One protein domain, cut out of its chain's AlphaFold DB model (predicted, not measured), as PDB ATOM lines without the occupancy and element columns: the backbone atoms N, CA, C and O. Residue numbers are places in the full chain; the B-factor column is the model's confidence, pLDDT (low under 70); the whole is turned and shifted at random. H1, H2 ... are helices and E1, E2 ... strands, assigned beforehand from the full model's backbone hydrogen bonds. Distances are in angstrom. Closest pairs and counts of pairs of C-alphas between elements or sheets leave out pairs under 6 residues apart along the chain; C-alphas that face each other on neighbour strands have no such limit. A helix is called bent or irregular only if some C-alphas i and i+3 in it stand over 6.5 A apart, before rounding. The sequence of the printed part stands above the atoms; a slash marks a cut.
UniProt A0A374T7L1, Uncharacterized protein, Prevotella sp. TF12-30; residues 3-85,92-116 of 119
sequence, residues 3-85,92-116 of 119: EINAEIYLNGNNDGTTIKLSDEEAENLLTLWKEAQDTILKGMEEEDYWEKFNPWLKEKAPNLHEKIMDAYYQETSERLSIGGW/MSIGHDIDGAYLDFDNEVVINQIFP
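What this domain is: This is residues 3 to 85 and 92 to 116 of the 119 residues of an uncharacterized protein of Prevotella sp. TF12-30 (UniProt A0A374T7L1). A strongly twisted sheet of three strands, E2, E1 and E5, has two helices, H1 and H3, over one face, while a short third helix, H2, sits beside E5 at the sheet's level. The long helix H3 runs on past the sheet, and its residues 73 to 82 pack on a small hairpin, E3 and E4, toward one end of the long axis. The printed part has 108 residues with three named helices and five named strands, in the order E1, E2, H1, H2, H3, E3, E4, E5; both sheets are antiparallel and the class is mixed. The whole is compact, with a radius of gyration of the C-alphas of 14.5 A, and spans 44 by 29 by 20 A, only just elongated.

Where its parts are: In the larger sheet, E1 is residues 3 to 10, beginning at C-alpha 3 (251.389, 274.621, 258.720), and is 21.3 A long. E2, residues 13 to 21, measures 25.0 A, and E5, residues 109 to 115, measures 17.7 A and ends at C-alpha 115 (260.055, 270.755, 255.727). H1 is residues 23 to 38, 22.7 A; H2 is residues 50 to 60, 14.7 A; H3 is residues 62 to 82, 30.3 A, beginning at C-alpha 62 (252.523, 277.893, 240.262). E3, residues 94 to 96, and E4, residues 101 to 103, measure 6.7 A and 7.3 A.

How they stand to each other: E1 is the inner strand between the edge strands E2 and E5. E1 and E2 form a hairpin, with N 8 and O 15 within hydrogen-bond range at 2.8 A; between E1 and E5, N 9 and O 110 are 2.8 A apart. H1 and H3 are on the same face of this sheet, an arrangement of two layers, one of helices and one the sheet E2, E1 and E5. H1 runs across the strands at 79 degrees to E5 on the local plane, at a height over the sheet of 9.3 A. The closest C-alphas of H3 and E2 are those of Tyr 72 and Thr 17, 5.6 A apart. H2 is at the sheet's level, its Trp 50 C-alpha 4.0 A from that of Asn 112 in E5. H2 is irregular, but only just: C-alphas 51 and 54 are 6.51 A apart. With its residues 64 to 66 alone, H3 touches H2, closest at the C-alphas of His 65 and Lys 58, 5.4 A, at a steep tilt of 57 degrees, opposite ways. H1 and H3 are close but not clearly touching, about perpendicular at 76 degrees; the C-alphas of Leu 29 and Leu 64 are closest, 7.2 A. In the hairpin E3 and E4, N 95 and O 102 are 2.8 A apart, and the closest C-alphas of E4 and H3 are those of Tyr 102 and Ser 77, 5.1 A. In H1 and H3 every O i to N i+4 pair is within hydrogen-bond range; in H2, 6 of 7 are.

The domain as a whole: The two C-alphas farthest apart, those of Gly 43 and Ile 98, are 46.0 A apart. Residues 86 to 91 are not printed, and C-alphas 85 and 92 stand 13.7 A apart across this cut. The link from H1 to H2, 11 residues, is long. Mean pLDDT of the printed part is 90.7; residues 82 to 85 are under 70.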
ATOM      1  N   GLU A   3     250.234 273.733 258.778       93.81
ATOM      2  CA  GLU A   3     251.389 274.621 258.720       93.81
ATOM      3  C   GLU A   3     252.570 273.840 258.142       93.81
ATOM      4  O   GLU A   3     252.867 272.729 258.589       93.81
ATOM      5  N   ILE A   4     253.191 274.400 257.107       95.25
ATOM      6  CA  ILE A   4     254.379 273.855 256.451       95.25
ATOM      7  C   ILE A   4     255.477 274.909 256.560       95.25
ATOM      8  O   ILE A   4     255.218 276.090 256.346       95.25
ATOM      9  N   ASN A   5     256.693 274.491 256.893       95.75
ATOM     10  CA  ASN A   5     257.838 275.395 256.885       95.75
ATOM     11  C   ASN A   5     258.552 275.275 255.540       95.75
ATOM     12  O   ASN A   5     258.806 274.162 255.071       95.75
ATOM     13  N   ALA A   6     258.872 276.413 254.937       96.00
ATOM     14  CA  ALA A   6     259.704 276.499 253.747       96.00
ATOM     15  C   ALA A   6     261.005 277.220 254.104       96.00
ATOM     16  O   ALA A   6     260.967 278.245 254.783       96.00
ATOM     17  N   GLU A   7     262.134 276.680 253.654       96.12
ATOM     18  CA  GLU A   7     263.401 277.407 253.662       96.12
ATOM     19  C   GLU A   7     263.464 278.296 252.424       96.12
ATOM     20  O   GLU A   7     263.250 277.828 251.297       96.12
ATOM     21  N   ILE A   8     263.760 279.568 252.645       95.19
ATOM     22  CA  ILE A   8     263.907 280.585 251.614       95.19
ATOM     23  C   ILE A   8     265.368 281.006 251.599       95.19
ATOM     24  O   ILE A   8     265.922 281.361 252.628       95.19
ATOM     25  N   TYR A   9     265.996 280.973 250.435       92.19
ATOM     26  CA  TYR A   9     267.320 281.544 250.253       92.19
ATOM     27  C   TYR A   9     267.168 283.001 249.819       92.19
ATOM     28  O   TYR A   9     266.516 283.291 248.810       92.19
ATOM     29  N   LEU A  10     267.750 283.896 250.613       91.06
ATOM     30  CA  LEU A  10     267.786 285.337 250.422       91.06
ATOM     31  C   LEU A  10     269.249 285.791 250.328       91.06
ATOM     32  O   LEU A  10     269.972 285.764 251.322       91.06
ATOM     33  N   ASN A  11     269.686 286.240 249.148       88.25
ATOM     34  CA  ASN A  11     271.007 286.857 248.922       88.25
ATOM     35  C   ASN A  11     272.234 286.096 249.477       88.25
ATOM     36  O   ASN A  11     273.218 286.731 249.859       88.25
ATOM     37  N   GLY A  12     272.219 284.764 249.562       82.25
ATOM     38  CA  GLY A  12     273.323 284.029 250.205       82.25
ATOM     39  C   GLY A  12     273.011 283.436 251.570       82.25
ATOM     40  O   GLY A  12     273.810 282.650 252.068       82.25
ATOM     41  N   ASN A  13     271.879 283.801 252.173       85.44
ATOM     42  CA  ASN A  13     271.499 283.379 253.513       85.44
ATOM     43  C   ASN A  13     270.202 282.573 253.492       85.44
ATOM     44  O   ASN A  13     269.260 282.908 252.774       85.44
ATOM     45  N   ASN A  14     270.137 281.539 254.327       86.38
ATOM     46  CA  ASN A  14     268.898 280.806 254.557       86.38
ATOM     47  C   ASN A  14     268.045 281.550 255.584       86.38
ATOM     48  O   ASN A  14     268.472 281.795 256.712       86.38
ATOM     49  N   ASP A  15     266.822 281.845 255.185       88.56
ATOM     50  CA  ASP A  15     265.718 282.296 256.017       88.56
ATOM     51  C   ASP A  15     264.599 281.241 255.960       88.56
ATOM     52  O   ASP A  15     264.686 280.230 255.252       88.56
ATOM     53  N   GLY A  16     263.523 281.436 256.711       88.94
ATOM     54  CA  GLY A  16     262.404 280.507 256.694       88.94
ATOM     55  C   GLY A  16     261.077 281.196 256.914       88.94
ATOM     56  O   GLY A  16     260.990 282.178 257.637       88.94
ATOM     57  N   THR A  17     260.025 280.628 256.331       93.44
ATOM     58  CA  THR A  17     258.660 281.093 256.573       93.44
ATOM     59  C   THR A  17     257.715 279.933 256.838       93.44
ATOM     60  O   THR A  17     257.889 278.818 256.326       93.44
ATOM     61  N   THR A  18     256.689 280.192 257.644       94.75
ATOM     62  CA  THR A  18     255.613 279.238 257.905       94.75
ATOM     63  C   THR A  18     254.407 279.586 257.043       94.75
ATOM     64  O   THR A  18     253.760 280.615 257.228       94.75
ATOM     65  N   ILE A  19     254.042 278.676 256.144       94.44
ATOM     66  CA  ILE A  19     252.878 278.809 255.267       94.44
ATOM     67  C   ILE A  19     251.691 278.008 255.805       94.44
ATOM     68  O   ILE A  19     251.815 276.850 256.211       94.44
ATOM     69  N   LYS A  20     250.502 278.613 255.769       94.44
ATOM     70  CA  LYS A  20     249.236 277.956 256.121       94.44
ATOM     71  C   LYS A  20     248.530 277.486 254.857       94.44
ATOM     72  O   LYS A  20     248.050 278.299 254.073       94.44
ATOM     73  N   LEU A  21     248.427 276.172 254.689       94.69
ATOM     74  CA  LEU A  21     247.789 275.537 253.537       94.69
ATOM     75  C   LEU A  21     246.549 274.741 253.949       94.69
ATOM     76  O   LEU A  21     246.411 274.305 255.098       94.69
ATOM     77  N   SER A  22     245.637 274.509 253.004       96.38
ATOM     78  CA  SER A  22     244.617 273.472 253.182       96.38
ATOM     79  C   SER A  22     245.266 272.082 253.277       96.38
ATOM     80  O   SER A  22     246.435 271.900 252.934       96.38
ATOM     81  N   ASP A  23     244.525 271.086 253.766       95.31
ATOM     82  CA  ASP A  23     245.093 269.746 253.959       95.31
ATOM     83  C   ASP A  23     245.503 269.107 252.619       95.31
ATOM     84  O   ASP A  23     246.559 268.481 252.553       95.31
ATOM     85  N   GLU A  24     244.713 269.342 251.562       96.44
ATOM     86  CA  GLU A  24     244.978 268.903 250.184       96.44
ATOM     87  C   GLU A  24     246.211 269.596 249.590       96.44
ATOM     88  O   GLU A  24     247.083 268.945 249.022       96.44
ATOM     89  N   GLU A  25     246.329 270.912 249.764       97.38
ATOM     90  CA  GLU A  25     247.476 271.679 249.268       97.38
ATOM     91  C   GLU A  25     248.776 271.280 249.954       97.38
ATOM     92  O   GLU A  25     249.802 271.144 249.292       97.38
ATOM     93  N   ALA A  26     248.733 271.060 251.269       96.25
ATOM     94  CA  ALA A  26     249.883 270.581 252.018       96.25
ATOM     95  C   ALA A  26     250.300 269.173 251.568       96.25
ATOM     96  O   ALA A  26     251.485 268.913 251.388       96.25
ATOM     97  N   GLU A  27     249.347 268.264 251.348       96.44
ATOM     98  CA  GLU A  27     249.643 266.918 250.838       96.44
ATOM     99  C   GLU A  27     250.218 266.949 249.420       96.44
ATOM    100  O   GLU A  27     251.180 266.231 249.130       96.44
ATOM    101  N   ASN A  28     249.694 267.823 248.558       97.56
ATOM    102  CA  ASN A  28     250.234 268.042 247.222       97.56
ATOM    103  C   ASN A  28     251.670 268.593 247.280       97.56
ATOM    104  O   ASN A  28     252.567 268.034 246.652       97.56
ATOM    105  N   LEU A  29     251.919 269.627 248.091       97.44
ATOM    106  CA  LEU A  29     253.251 270.214 248.252       97.44
ATOM    107  C   LEU A  29     254.272 269.186 248.760       97.44
ATOM    108  O   LEU A  29     255.370 269.093 248.220       97.44
ATOM    109  N   LEU A  30     253.906 268.377 249.759       96.88
ATOM    110  CA  LEU A  30     254.783 267.332 250.298       96.88
ATOM    111  C   LEU A  30     255.049 266.212 249.283       96.88
ATOM    112  O   LEU A  30     256.155 265.673 249.238       96.88
ATOM    113  N   THR A  31     254.062 265.880 248.450       97.69
ATOM    114  CA  THR A  31     254.229 264.906 247.363       97.69
ATOM    115  C   THR A  31     255.197 265.429 246.304       97.69
ATOM    116  O   THR A  31     256.121 264.715 245.919       97.69
ATOM    117  N   LEU A  32     255.037 266.686 245.883       98.00
ATOM    118  CA  LEU A  32     255.935 267.346 244.932       98.00
ATOM    119  C   LEU A  32     257.354 267.486 245.486       98.00
ATOM    120  O   LEU A  32     258.317 267.239 244.766       98.00
ATOM    121  N   TRP A  33     257.491 267.823 246.769       97.44
ATOM    122  CA  TRP A  33     258.790 267.861 247.435       97.44
ATOM    123  C   TRP A  33     259.477 266.495 247.390       97.44
ATOM    124  O   TRP A  33     260.641 266.393 247.006       97.44
ATOM    125  N   LYS A  34     258.738 265.422 247.694       96.88
ATOM    126  CA  LYS A  34     259.276 264.065 247.615       96.88
ATOM    127  C   LYS A  34     259.660 263.669 246.183       96.88
ATOM    128  O   LYS A  34     260.717 263.073 245.985       96.88
ATOM    129  N   GLU A  35     258.849 264.033 245.185       98.00
ATOM    130  CA  GLU A  35     259.175 263.840 243.762       98.00
ATOM    131  C   GLU A  35     260.476 264.563 243.392       98.00
ATOM    132  O   GLU A  35     261.346 263.962 242.762       98.00
ATOM    133  N   ALA A  36     260.650 265.817 243.818       97.56
ATOM    134  CA  ALA A  36     261.860 266.589 243.555       97.56
ATOM    135  C   ALA A  36     263.103 265.939 244.184       97.56
ATOM    136  O   ALA A  36     264.105 265.753 243.488       97.56
ATOM    137  N   GLN A  37     263.019 265.508 245.449       96.94
ATOM    138  CA  GLN A  37     264.097 264.792 246.147       96.94
ATOM    139  C   GLN A  37     264.535 263.514 245.417       96.94
ATOM    140  O   GLN A  37     265.727 263.229 245.302       96.94
ATOM    141  N   ASP A  38     263.577 262.743 244.901       97.25
ATOM    142  CA  ASP A  38     263.860 261.462 244.248       97.25
ATOM    143  C   ASP A  38     264.305 261.619 242.777       97.25
ATOM    144  O   ASP A  38     264.811 260.658 242.182       97.25
ATOM    145  N   THR A  39     264.137 262.811 242.191       96.62
ATOM    146  CA  THR A  39     264.412 263.093 240.774       96.62
ATOM    147  C   THR A  39     265.465 264.183 240.581       96.62
ATOM    148  O   THR A  39     266.635 263.866 240.370       96.62
ATOM    149  N   ILE A  40     265.062 265.453 240.617       97.50
ATOM    150  CA  ILE A  40     265.878 266.599 240.206       97.50
ATOM    151  C   ILE A  40     266.914 267.029 241.249       97.50
ATOM    152  O   ILE A  40     267.897 267.648 240.866       97.50
ATOM    153  N   LEU A  41     266.720 266.681 242.525       97.38
ATOM    154  CA  LEU A  41     267.635 267.025 243.624       97.38
ATOM    155  C   LEU A  41     268.553 265.862 244.021       97.38
ATOM    156  O   LEU A  41     269.379 265.975 244.924       97.38
ATOM    157  N   LYS A  42     268.417 264.706 243.362       95.88
ATOM    158  CA  LYS A  42     269.138 263.494 243.741       95.88
ATOM    159  C   LYS A  42     270.649 263.671 243.576       95.88
ATOM    160  O   LYS A  42     271.154 263.728 242.457       95.88
ATOM    161  N   GLY A  43     271.369 263.633 244.697       94.69
ATOM    162  CA  GLY A  43     272.827 263.766 244.723       94.69
ATOM    163  C   GLY A  43     273.326 265.205 244.570       94.69
ATOM    164  O   GLY A  43     274.509 265.384 244.301       94.69
ATOM    165  N   MET A  44     272.438 266.193 244.708       96.19
ATOM    166  CA  MET A  44     272.812 267.587 244.929       96.19
ATOM    167  C   MET A  44     273.020 267.836 246.427       96.19
ATOM    168  O   MET A  44     272.423 267.144 247.252       96.19
ATOM    169  N   GLU A  45     273.855 268.813 246.763       94.25
ATOM    170  CA  GLU A  45     273.968 269.311 248.135       94.25
ATOM    171  C   GLU A  45     272.724 270.145 248.480       94.25
ATOM    172  O   GLU A  45     272.175 270.834 247.618       94.25
ATOM    173  N   GLU A  46     272.264 270.075 249.732       91.88
ATOM    174  CA  GLU A  46     271.025 270.745 250.168       91.88
ATOM    175  C   GLU A  46     271.105 272.277 250.044       91.88
ATOM    176  O   GLU A  46     270.088 272.931 249.819       91.88
ATOM    177  N   GLU A  47     272.314 272.839 250.137       88.94
ATOM    178  CA  GLU A  47     272.604 274.272 249.970       88.94
ATOM    179  C   GLU A  47     272.340 274.771 248.534       88.94
ATOM    180  O   GLU A  47     272.077 275.954 248.333       88.94
ATOM    181  N   ASP A  48     272.337 273.867 247.547       92.31
ATOM    182  CA  ASP A  48     272.175 274.185 246.122       92.31
ATOM    183  C   ASP A  48     270.792 273.784 245.573       92.31
ATOM    184  O   ASP A  48     270.526 273.886 244.368       92.31
ATOM    185  N   TYR A  49     269.884 273.280 246.416       95.94
ATOM    186  CA  TYR A  49     268.590 272.772 245.949       95.94
ATOM    187  C   TYR A  49     267.756 273.833 245.241       95.94
ATOM    188  O   TYR A  49     267.104 273.517 244.239       95.94
ATOM    189  N   TRP A  50     267.798 275.080 245.705       95.12
ATOM    190  CA  TRP A  50     267.060 276.203 245.136       95.12
ATOM    191  C   TRP A  50     267.279 276.368 243.628       95.12
ATOM    192  O   TRP A  50     266.328 276.706 242.915       95.12
ATOM    193  N   GLU A  51     268.475 276.049 243.112       95.25
ATOM    194  CA  GLU A  51     268.806 276.170 241.688       95.25
ATOM    195  C   GLU A  51     267.876 275.334 240.798       95.25
ATOM    196  O   GLU A  51     267.607 275.679 239.641       95.25
ATOM    197  N   LYS A  52     267.405 274.195 241.318       97.56
ATOM    198  CA  LYS A  52     266.511 273.276 240.603       97.56
ATOM    199  C   LYS A  52     265.106 273.291 241.170       97.56
ATOM    200  O   LYS A  52     264.154 273.254 240.395       97.56
ATOM    201  N   PHE A  53     264.962 273.343 242.489       97.56
ATOM    202  CA  PHE A  53     263.677 273.196 243.151       97.56
ATOM    203  C   PHE A  53     262.759 274.392 242.909       97.56
ATOM    204  O   PHE A  53     261.622 274.193 242.484       97.56
ATOM    205  N   ASN A  54     263.245 275.622 243.094       97.75
ATOM    206  CA  ASN A  54     262.441 276.830 242.909       97.75
ATOM    207  C   ASN A  54     261.819 276.935 241.498       97.75
ATOM    208  O   ASN A  54     260.590 277.036 241.401       97.75
ATOM    209  N   PRO A  55     262.593 276.870 240.390       97.94
ATOM    210  CA  PRO A  55     262.008 276.940 239.051       97.94
ATOM    211  C   PRO A  55     261.103 275.740 238.741       97.94
ATOM    212  O   PRO A  55     260.066 275.909 238.100       97.94
ATOM    213  N   TRP A  56     261.445 274.544 239.229       98.44
ATOM    214  CA  TRP A  56     260.637 273.343 239.017       98.44
ATOM    215  C   TRP A  56     259.283 273.415 239.732       98.44
ATOM    216  O   TRP A  56     258.253 273.097 239.136       98.44
ATOM    217  N   LEU A  57     259.254 273.882 240.986       98.31
ATOM    218  CA  LEU A  57     258.017 274.057 241.746       98.31
ATOM    219  C   LEU A  57     257.123 275.120 241.098       98.31
ATOM    220  O   LEU A  57     255.915 274.911 240.982       98.31
ATOM    221  N   LYS A  58     257.716 276.219 240.616       98.38
ATOM    222  CA  LYS A  58     257.004 277.272 239.881       98.38
ATOM    223  C   LYS A  58     256.328 276.744 238.613       98.38
ATOM    224  O   LYS A  58     255.217 277.161 238.300       98.38
ATOM    225  N   GLU A  59     256.968 275.821 237.897       98.19
ATOM    226  CA  GLU A  59     256.389 275.181 236.708       98.19
ATOM    227  C   GLU A  59     255.286 274.172 237.069       98.19
ATOM    228  O   GLU A  59     254.213 274.174 236.465       98.19
ATOM    229  N   LYS A  60     255.532 273.308 238.060       97.75
ATOM    230  CA  LYS A  60     254.632 272.202 238.428       97.75
ATOM    231  C   LYS A  60     253.387 272.650 239.184       97.75
ATOM    232  O   LYS A  60     252.313 272.084 238.986       97.75
ATOM    233  N   ALA A  61     253.536 273.624 240.074       97.88
ATOM    234  CA  ALA A  61     252.480 274.091 240.958       97.88
ATOM    235  C   ALA A  61     252.605 275.605 241.201       97.88
ATOM    236  O   ALA A  61     252.886 276.023 242.328       97.88
ATOM    237  N   PRO A  62     252.353 276.442 240.172       98.06
ATOM    238  CA  PRO A  62     252.523 277.893 240.262       98.06
ATOM    239  C   PRO A  62     251.738 278.511 241.425       98.06
ATOM    240  O   PRO A  62     252.263 279.362 242.125       98.06
ATOM    241  N   ASN A  63     250.529 278.014 241.706       98.06
ATOM    242  CA  ASN A  63     249.709 278.513 242.814       98.06
ATOM    243  C   ASN A  63     250.313 278.209 244.199       98.06
ATOM    244  O   ASN A  63     250.117 278.977 245.134       98.06
ATOM    245  N   LEU A  64     250.998 277.069 244.365       97.88
ATOM    246  CA  LEU A  64     251.666 276.740 245.631       97.88
ATOM    247  C   LEU A  64     252.960 277.539 245.778       97.88
ATOM    248  O   LEU A  64     253.253 278.008 246.873       97.88
ATOM    249  N   HIS A  65     253.696 277.716 244.678       98.25
ATOM    250  CA  HIS A  65     254.870 278.584 244.622       98.25
ATOM    251  C   HIS A  65     254.520 280.021 245.032       98.25
ATOM    252  O   HIS A  65     255.125 280.546 245.962       98.25
ATOM    253  N   GLU A  66     253.489 280.604 244.414       97.88
ATOM    254  CA  GLU A  66     252.999 281.955 244.716       97.88
ATOM    255  C   GLU A  66     252.595 282.089 246.184       97.88
ATOM    256  O   GLU A  66     253.068 282.986 246.866       97.88
ATOM    257  N   LYS A  67     251.835 281.131 246.730       97.25
ATOM    258  CA  LYS A  67     251.450 281.145 248.151       97.25
ATOM    259  C   LYS A  67     252.631 281.114 249.118       97.25
ATOM    260  O   LYS A  67     252.537 281.700 250.194       97.25
ATOM    261  N   ILE A  68     253.703 280.395 248.779       97.06
ATOM    262  CA  ILE A  68     254.913 280.362 249.608       97.06
ATOM    263  C   ILE A  68     255.610 281.719 249.564       97.06
ATOM    264  O   ILE A  68     255.950 282.260 250.614       97.06
ATOM    265  N   MET A  69     255.777 282.278 248.364       96.50
ATOM    266  CA  MET A  69     256.409 283.582 248.186       96.50
ATOM    267  C   MET A  69     255.608 284.700 248.853       96.50
ATOM    268  O   MET A  69     256.184 285.502 249.580       96.50
ATOM    269  N   ASP A  70     254.288 284.725 248.681       95.50
ATOM    270  CA  ASP A  70     253.410 285.721 249.299       95.50
ATOM    271  C   ASP A  70     253.500 285.685 250.827       95.50
ATOM    272  O   ASP A  70     253.587 286.733 251.465       95.50
ATOM    273  N   ALA A  71     253.523 284.487 251.426       95.31
ATOM    274  CA  ALA A  71     253.687 284.348 252.870       95.31
ATOM    275  C   ALA A  71     255.039 284.897 253.345       95.31
ATOM    276  O   ALA A  71     255.077 285.638 254.328       95.31
ATOM    277  N   TYR A  72     256.122 284.590 252.621       94.75
ATOM    278  CA  TYR A  72     257.452 285.109 252.931       94.75
ATOM    279  C   TYR A  72     257.511 286.637 252.828       94.75
ATOM    280  O   TYR A  72     257.982 287.307 253.747       94.75
ATOM    281  N   TYR A  73     256.999 287.212 251.736       91.25
ATOM    282  CA  TYR A  73     257.003 288.660 251.535       91.25
ATOM    283  C   TYR A  73     256.131 289.391 252.555       91.25
ATOM    284  O   TYR A  73     256.525 290.457 253.029       91.25
ATOM    285  N   GLN A  74     254.979 288.825 252.930       90.69
ATOM    286  CA  GLN A  74     254.128 289.408 253.962       90.69
ATOM    287  C   GLN A  74     254.839 289.420 255.323       90.69
ATOM    288  O   GLN A  74     254.928 290.471 255.954       90.69
ATOM    289  N   GLU A  75     255.381 288.280 255.757       89.62
ATOM    290  CA  GLU A  75     256.126 288.184 257.016       89.62
ATOM    291  C   GLU A  75     257.334 289.134 257.028       89.62
ATOM    292  O   GLU A  75     257.561 289.858 258.000       89.62
ATOM    293  N   THR A  76     258.077 289.189 255.920       88.44
ATOM    294  CA  THR A  76     259.240 290.068 255.777       88.44
ATOM    295  C   THR A  76     258.839 291.539 255.852       88.44
ATOM    296  O   THR A  76     259.468 292.309 256.576       88.44
ATOM    297  N   SER A  77     257.773 291.949 255.161       85.06
ATOM    298  CA  SER A  77     257.293 293.333 255.226       85.06
ATOM    299  C   SER A  77     256.839 293.710 256.637       85.06
ATOM    300  O   SER A  77     257.157 294.802 257.114       85.06
ATOM    301  N   GLU A  78     256.167 292.802 257.351       84.50
ATOM    302  CA  GLU A  78     255.785 293.008 258.751       84.50
ATOM    303  C   GLU A  78     257.027 293.178 259.646       84.50
ATOM    304  O   GLU A  78     257.084 294.114 260.448       84.50
ATOM    305  N   ARG A  79     258.062 292.344 259.468       80.81
ATOM    306  CA  ARG A  79     259.345 292.456 260.190       80.81
ATOM    307  C   ARG A  79     260.041 293.792 259.928       80.81
ATOM    308  O   ARG A  79     260.471 294.447 260.878       80.81
ATOM    309  N   LEU A  80     260.124 294.206 258.665       79.94
ATOM    310  CA  LEU A  80     260.755 295.463 258.258       79.94
ATOM    311  C   LEU A  80     259.973 296.690 258.749       79.94
ATOM    312  O   LEU A  80     260.572 297.683 259.150       79.94
ATOM    313  N   SER A  81     258.641 296.615 258.780       73.88
ATOM    314  CA  SER A  81     257.772 297.736 259.169       73.88
ATOM    315  C   SER A  81     257.734 297.998 260.682       73.88
ATOM    316  O   SER A  81     257.372 299.093 261.111       73.88
ATOM    317  N   ILE A  82     258.098 297.013 261.513       65.06
ATOM    318  CA  ILE A  82     258.102 297.134 262.983       65.06
ATOM    319  C   ILE A  82     259.418 297.740 263.510       65.06
ATOM    320  O   ILE A  82     259.444 298.308 264.606       65.06
ATOM    321  N   GLY A  83     260.512 297.656 262.750       53.03
ATOM    322  CA  GLY A  83     261.824 298.137 263.175       53.03
ATOM    323  C   GLY A  83     262.176 299.500 262.582       53.03
ATOM    324  O   GLY A  83     262.260 299.666 261.371       53.03
ATOM    325  N   GLY A  84     262.439 300.494 263.433       48.94
ATOM    326  CA  GLY A  84     263.114 301.709 262.977       48.94
ATOM    327  C   GLY A  84     264.471 301.335 262.382       48.94
ATOM    328  O   GLY A  84     265.248 300.702 263.086       48.94
ATOM    329  N   TRP A  85     264.711 301.706 261.118       46.25
ATOM    330  CA  TRP A  85     265.953 301.469 260.365       46.25
ATOM    331  C   TRP A  85     266.623 300.146 260.745       46.25
ATOM    332  O   TRP A  85     267.671 300.130 261.390       46.25
ATOM    333  N   MET A  92     270.310 293.014 251.069       72.31
ATOM    334  CA  MET A  92     271.176 293.826 250.211       72.31
ATOM    335  C   MET A  92     270.546 295.183 249.890       72.31
ATOM    336  O   MET A  92     271.273 296.162 249.722       72.31
ATOM    337  N   SER A  93     269.211 295.250 249.813       81.38
ATOM    338  CA  SER A  93     268.498 296.505 249.594       81.38
ATOM    339  C   SER A  93     267.017 296.437 250.002       81.38
ATOM    340  O   SER A  93     266.374 295.388 249.947       81.38
ATOM    341  N   ILE A  94     266.482 297.572 250.465       83.75
ATOM    342  CA  ILE A  94     265.132 297.712 251.033       83.75
ATOM    343  C   ILE A  94     264.439 298.921 250.395       83.75
ATOM    344  O   ILE A  94     264.920 300.057 250.477       83.75
ATOM    345  N   GLY A  95     263.265 298.689 249.810       79.69
ATOM    346  CA  GLY A  95     262.364 299.728 249.328       79.69
ATOM    347  C   GLY A  95     261.486 300.278 250.452       79.69
ATOM    348  O   GLY A  95     261.107 299.558 251.372       79.69
ATOM    349  N   HIS A  96     261.154 301.566 250.368       81.38
ATOM    350  CA  HIS A  96     260.213 302.219 251.276       81.38
ATOM    351  C   HIS A  96     259.157 302.962 250.462       81.38
ATOM    352  O   HIS A  96     259.494 303.707 249.537       81.38
ATOM    353  N   ASP A  97     257.891 302.803 250.830       76.31
ATOM    354  CA  ASP A  97     256.791 303.596 250.293       76.31
ATOM    355  C   ASP A  97     255.824 304.054 251.400       76.31
ATOM    356  O   ASP A  97     256.183 304.119 252.577       76.31
ATOM    357  N   ILE A  98     254.622 304.488 251.011       77.25
ATOM    358  CA  ILE A  98     253.610 304.976 251.956       77.25
ATOM    359  C   ILE A  98     253.018 303.859 252.825       77.25
ATOM    360  O   ILE A  98     252.538 304.150 253.921       77.25
ATOM    361  N   ASP A  99     253.063 302.614 252.346       74.69
ATOM    362  CA  ASP A  99     252.423 301.456 252.959       74.69
ATOM    363  C   ASP A  99     253.414 300.609 253.777       74.69
ATOM    364  O   ASP A  99     252.984 299.830 254.630       74.69
ATOM    365  N   GLY A 100     254.727 300.805 253.610       76.00
ATOM    366  CA  GLY A 100     255.732 300.251 254.515       76.00
ATOM    367  C   GLY A 100     257.118 300.086 253.900       76.00
ATOM    368  O   GLY A 100     257.497 300.766 252.945       76.00
ATOM    369  N   ALA A 101     257.888 299.173 254.492       83.56
ATOM    370  CA  ALA A 101     259.175 298.722 253.976       83.56
ATOM    371  C   ALA A 101     259.055 297.305 253.392       83.56
ATOM    372  O   ALA A 101     258.317 296.461 253.913       83.56
ATOM    373  N   TYR A 102     259.780 297.050 252.304       84.38
ATOM    374  CA  TYR A 102     259.738 295.793 251.554       84.38
ATOM    375  C   TYR A 102     261.091 295.474 250.909       84.38
ATOM    376  O   TYR A 102     261.937 296.352 250.736       84.38
ATOM    377  N   LEU A 103     261.289 294.209 250.534       86.25
ATOM    378  CA  LEU A 103     262.448 293.791 249.740       86.25
ATOM    379  C   LEU A 103     262.361 294.391 248.342       86.25
ATOM    380  O   LEU A 103     261.350 294.232 247.660       86.25
ATOM    381  N   ASP A 104     263.418 295.059 247.903       83.19
ATOM    382  CA  ASP A 104     263.480 295.549 246.533       83.19
ATOM    383  C   ASP A 104     263.833 294.439 245.523       83.19
ATOM    384  O   ASP A 104     264.080 293.284 245.884       83.19
ATOM    385  N   PHE A 105     263.857 294.802 244.238       83.50
ATOM    386  CA  PHE A 105     264.112 293.869 243.136       83.50
ATOM    387  C   PHE A 105     265.556 293.362 243.047       83.50
ATOM    388  O   PHE A 105     265.801 292.430 242.284       83.50
ATOM    389  N   ASP A 106     266.495 293.964 243.782       87.94
ATOM    390  CA  ASP A 106     267.898 293.548 243.771       87.94
ATOM    391  C   ASP A 106     268.134 292.333 244.687       87.94
ATOM    392  O   ASP A 106     269.196 291.710 244.626       87.94
ATOM    393  N   ASN A 107     267.139 291.958 245.501       89.31
ATOM    394  CA  ASN A 107     267.195 290.760 246.329       89.31
ATOM    395  C   ASN A 107     266.896 289.489 245.516       89.31
ATOM    396  O   ASN A 107     265.845 289.363 244.880       89.31
ATOM    397  N   GLU A 108     267.777 288.497 245.611       91.19
ATOM    398  CA  GLU A 108     267.506 287.144 245.134       91.19
ATOM    399  C   GLU A 108     266.724 286.384 246.203       91.19
ATOM    400  O   GLU A 108     267.256 286.107 247.275       91.19
ATOM    401  N   VAL A 109     265.465 286.053 245.901       94.00
ATOM    402  CA  VAL A 109     264.557 285.326 246.796       94.00
ATOM    403  C   VAL A 109     264.071 284.059 246.103       94.00
ATOM    404  O   VAL A 109     263.347 284.115 245.103       94.00
ATOM    405  N   VAL A 110     264.467 282.901 246.624       96.50
ATOM    406  CA  VAL A 110     264.162 281.597 246.018       96.50
ATOM    407  C   VAL A 110     263.809 280.558 247.080       96.50
ATOM    408  O   VAL A 110     264.346 280.566 248.182       96.50
ATOM    409  N   ILE A 111     262.899 279.634 246.760       96.94
ATOM    410  CA  ILE A 111     262.558 278.528 247.667       96.94
ATOM    411  C   ILE A 111     263.657 277.467 247.583       96.94
ATOM    412  O   ILE A 111     263.873 276.900 246.509       96.94
ATOM    413  N   ASN A 112     264.307 277.160 248.705       95.75
ATOM    414  CA  ASN A 112     265.343 276.130 248.754       95.75
ATOM    415  C   ASN A 112     264.760 274.736 249.010       95.75
ATOM    416  O   ASN A 112     264.957 273.816 248.215       95.75
ATOM    417  N   GLN A 113     263.985 274.582 250.085       95.12
ATOM    418  CA  GLN A 113     263.426 273.289 250.481       95.12
ATOM    419  C   GLN A 113     262.139 273.418 251.296       95.12
ATOM    420  O   GLN A 113     261.806 274.479 251.820       95.12
ATOM    421  N   ILE A 114     261.411 272.304 251.408       95.75
ATOM    422  CA  ILE A 114     260.183 272.195 252.197       95.75
ATOM    423  C   ILE A 114     260.400 271.223 253.353       95.75
ATOM    424  O   ILE A 114     260.836 270.089 253.154       95.75
ATOM    425  N   PHE A 115     260.009 271.624 254.559       93.00
ATOM    426  CA  PHE A 115     260.055 270.755 255.727       93.00
ATOM    427  C   PHE A 115     258.677 270.150 256.010       93.00
ATOM    428  O   PHE A 115     257.695 270.881 256.187       93.00
ATOM    429  N   PRO A 116     258.578 268.813 256.108       85.19
ATOM    430  CA  PRO A 116     257.375 268.169 256.604       85.19
ATOM    431  C   PRO A 116     257.021 268.658 258.018       85.19
ATOM    432  O   PRO A 116     257.931 268.949 258.801       85.19
TER     433      PRO A 116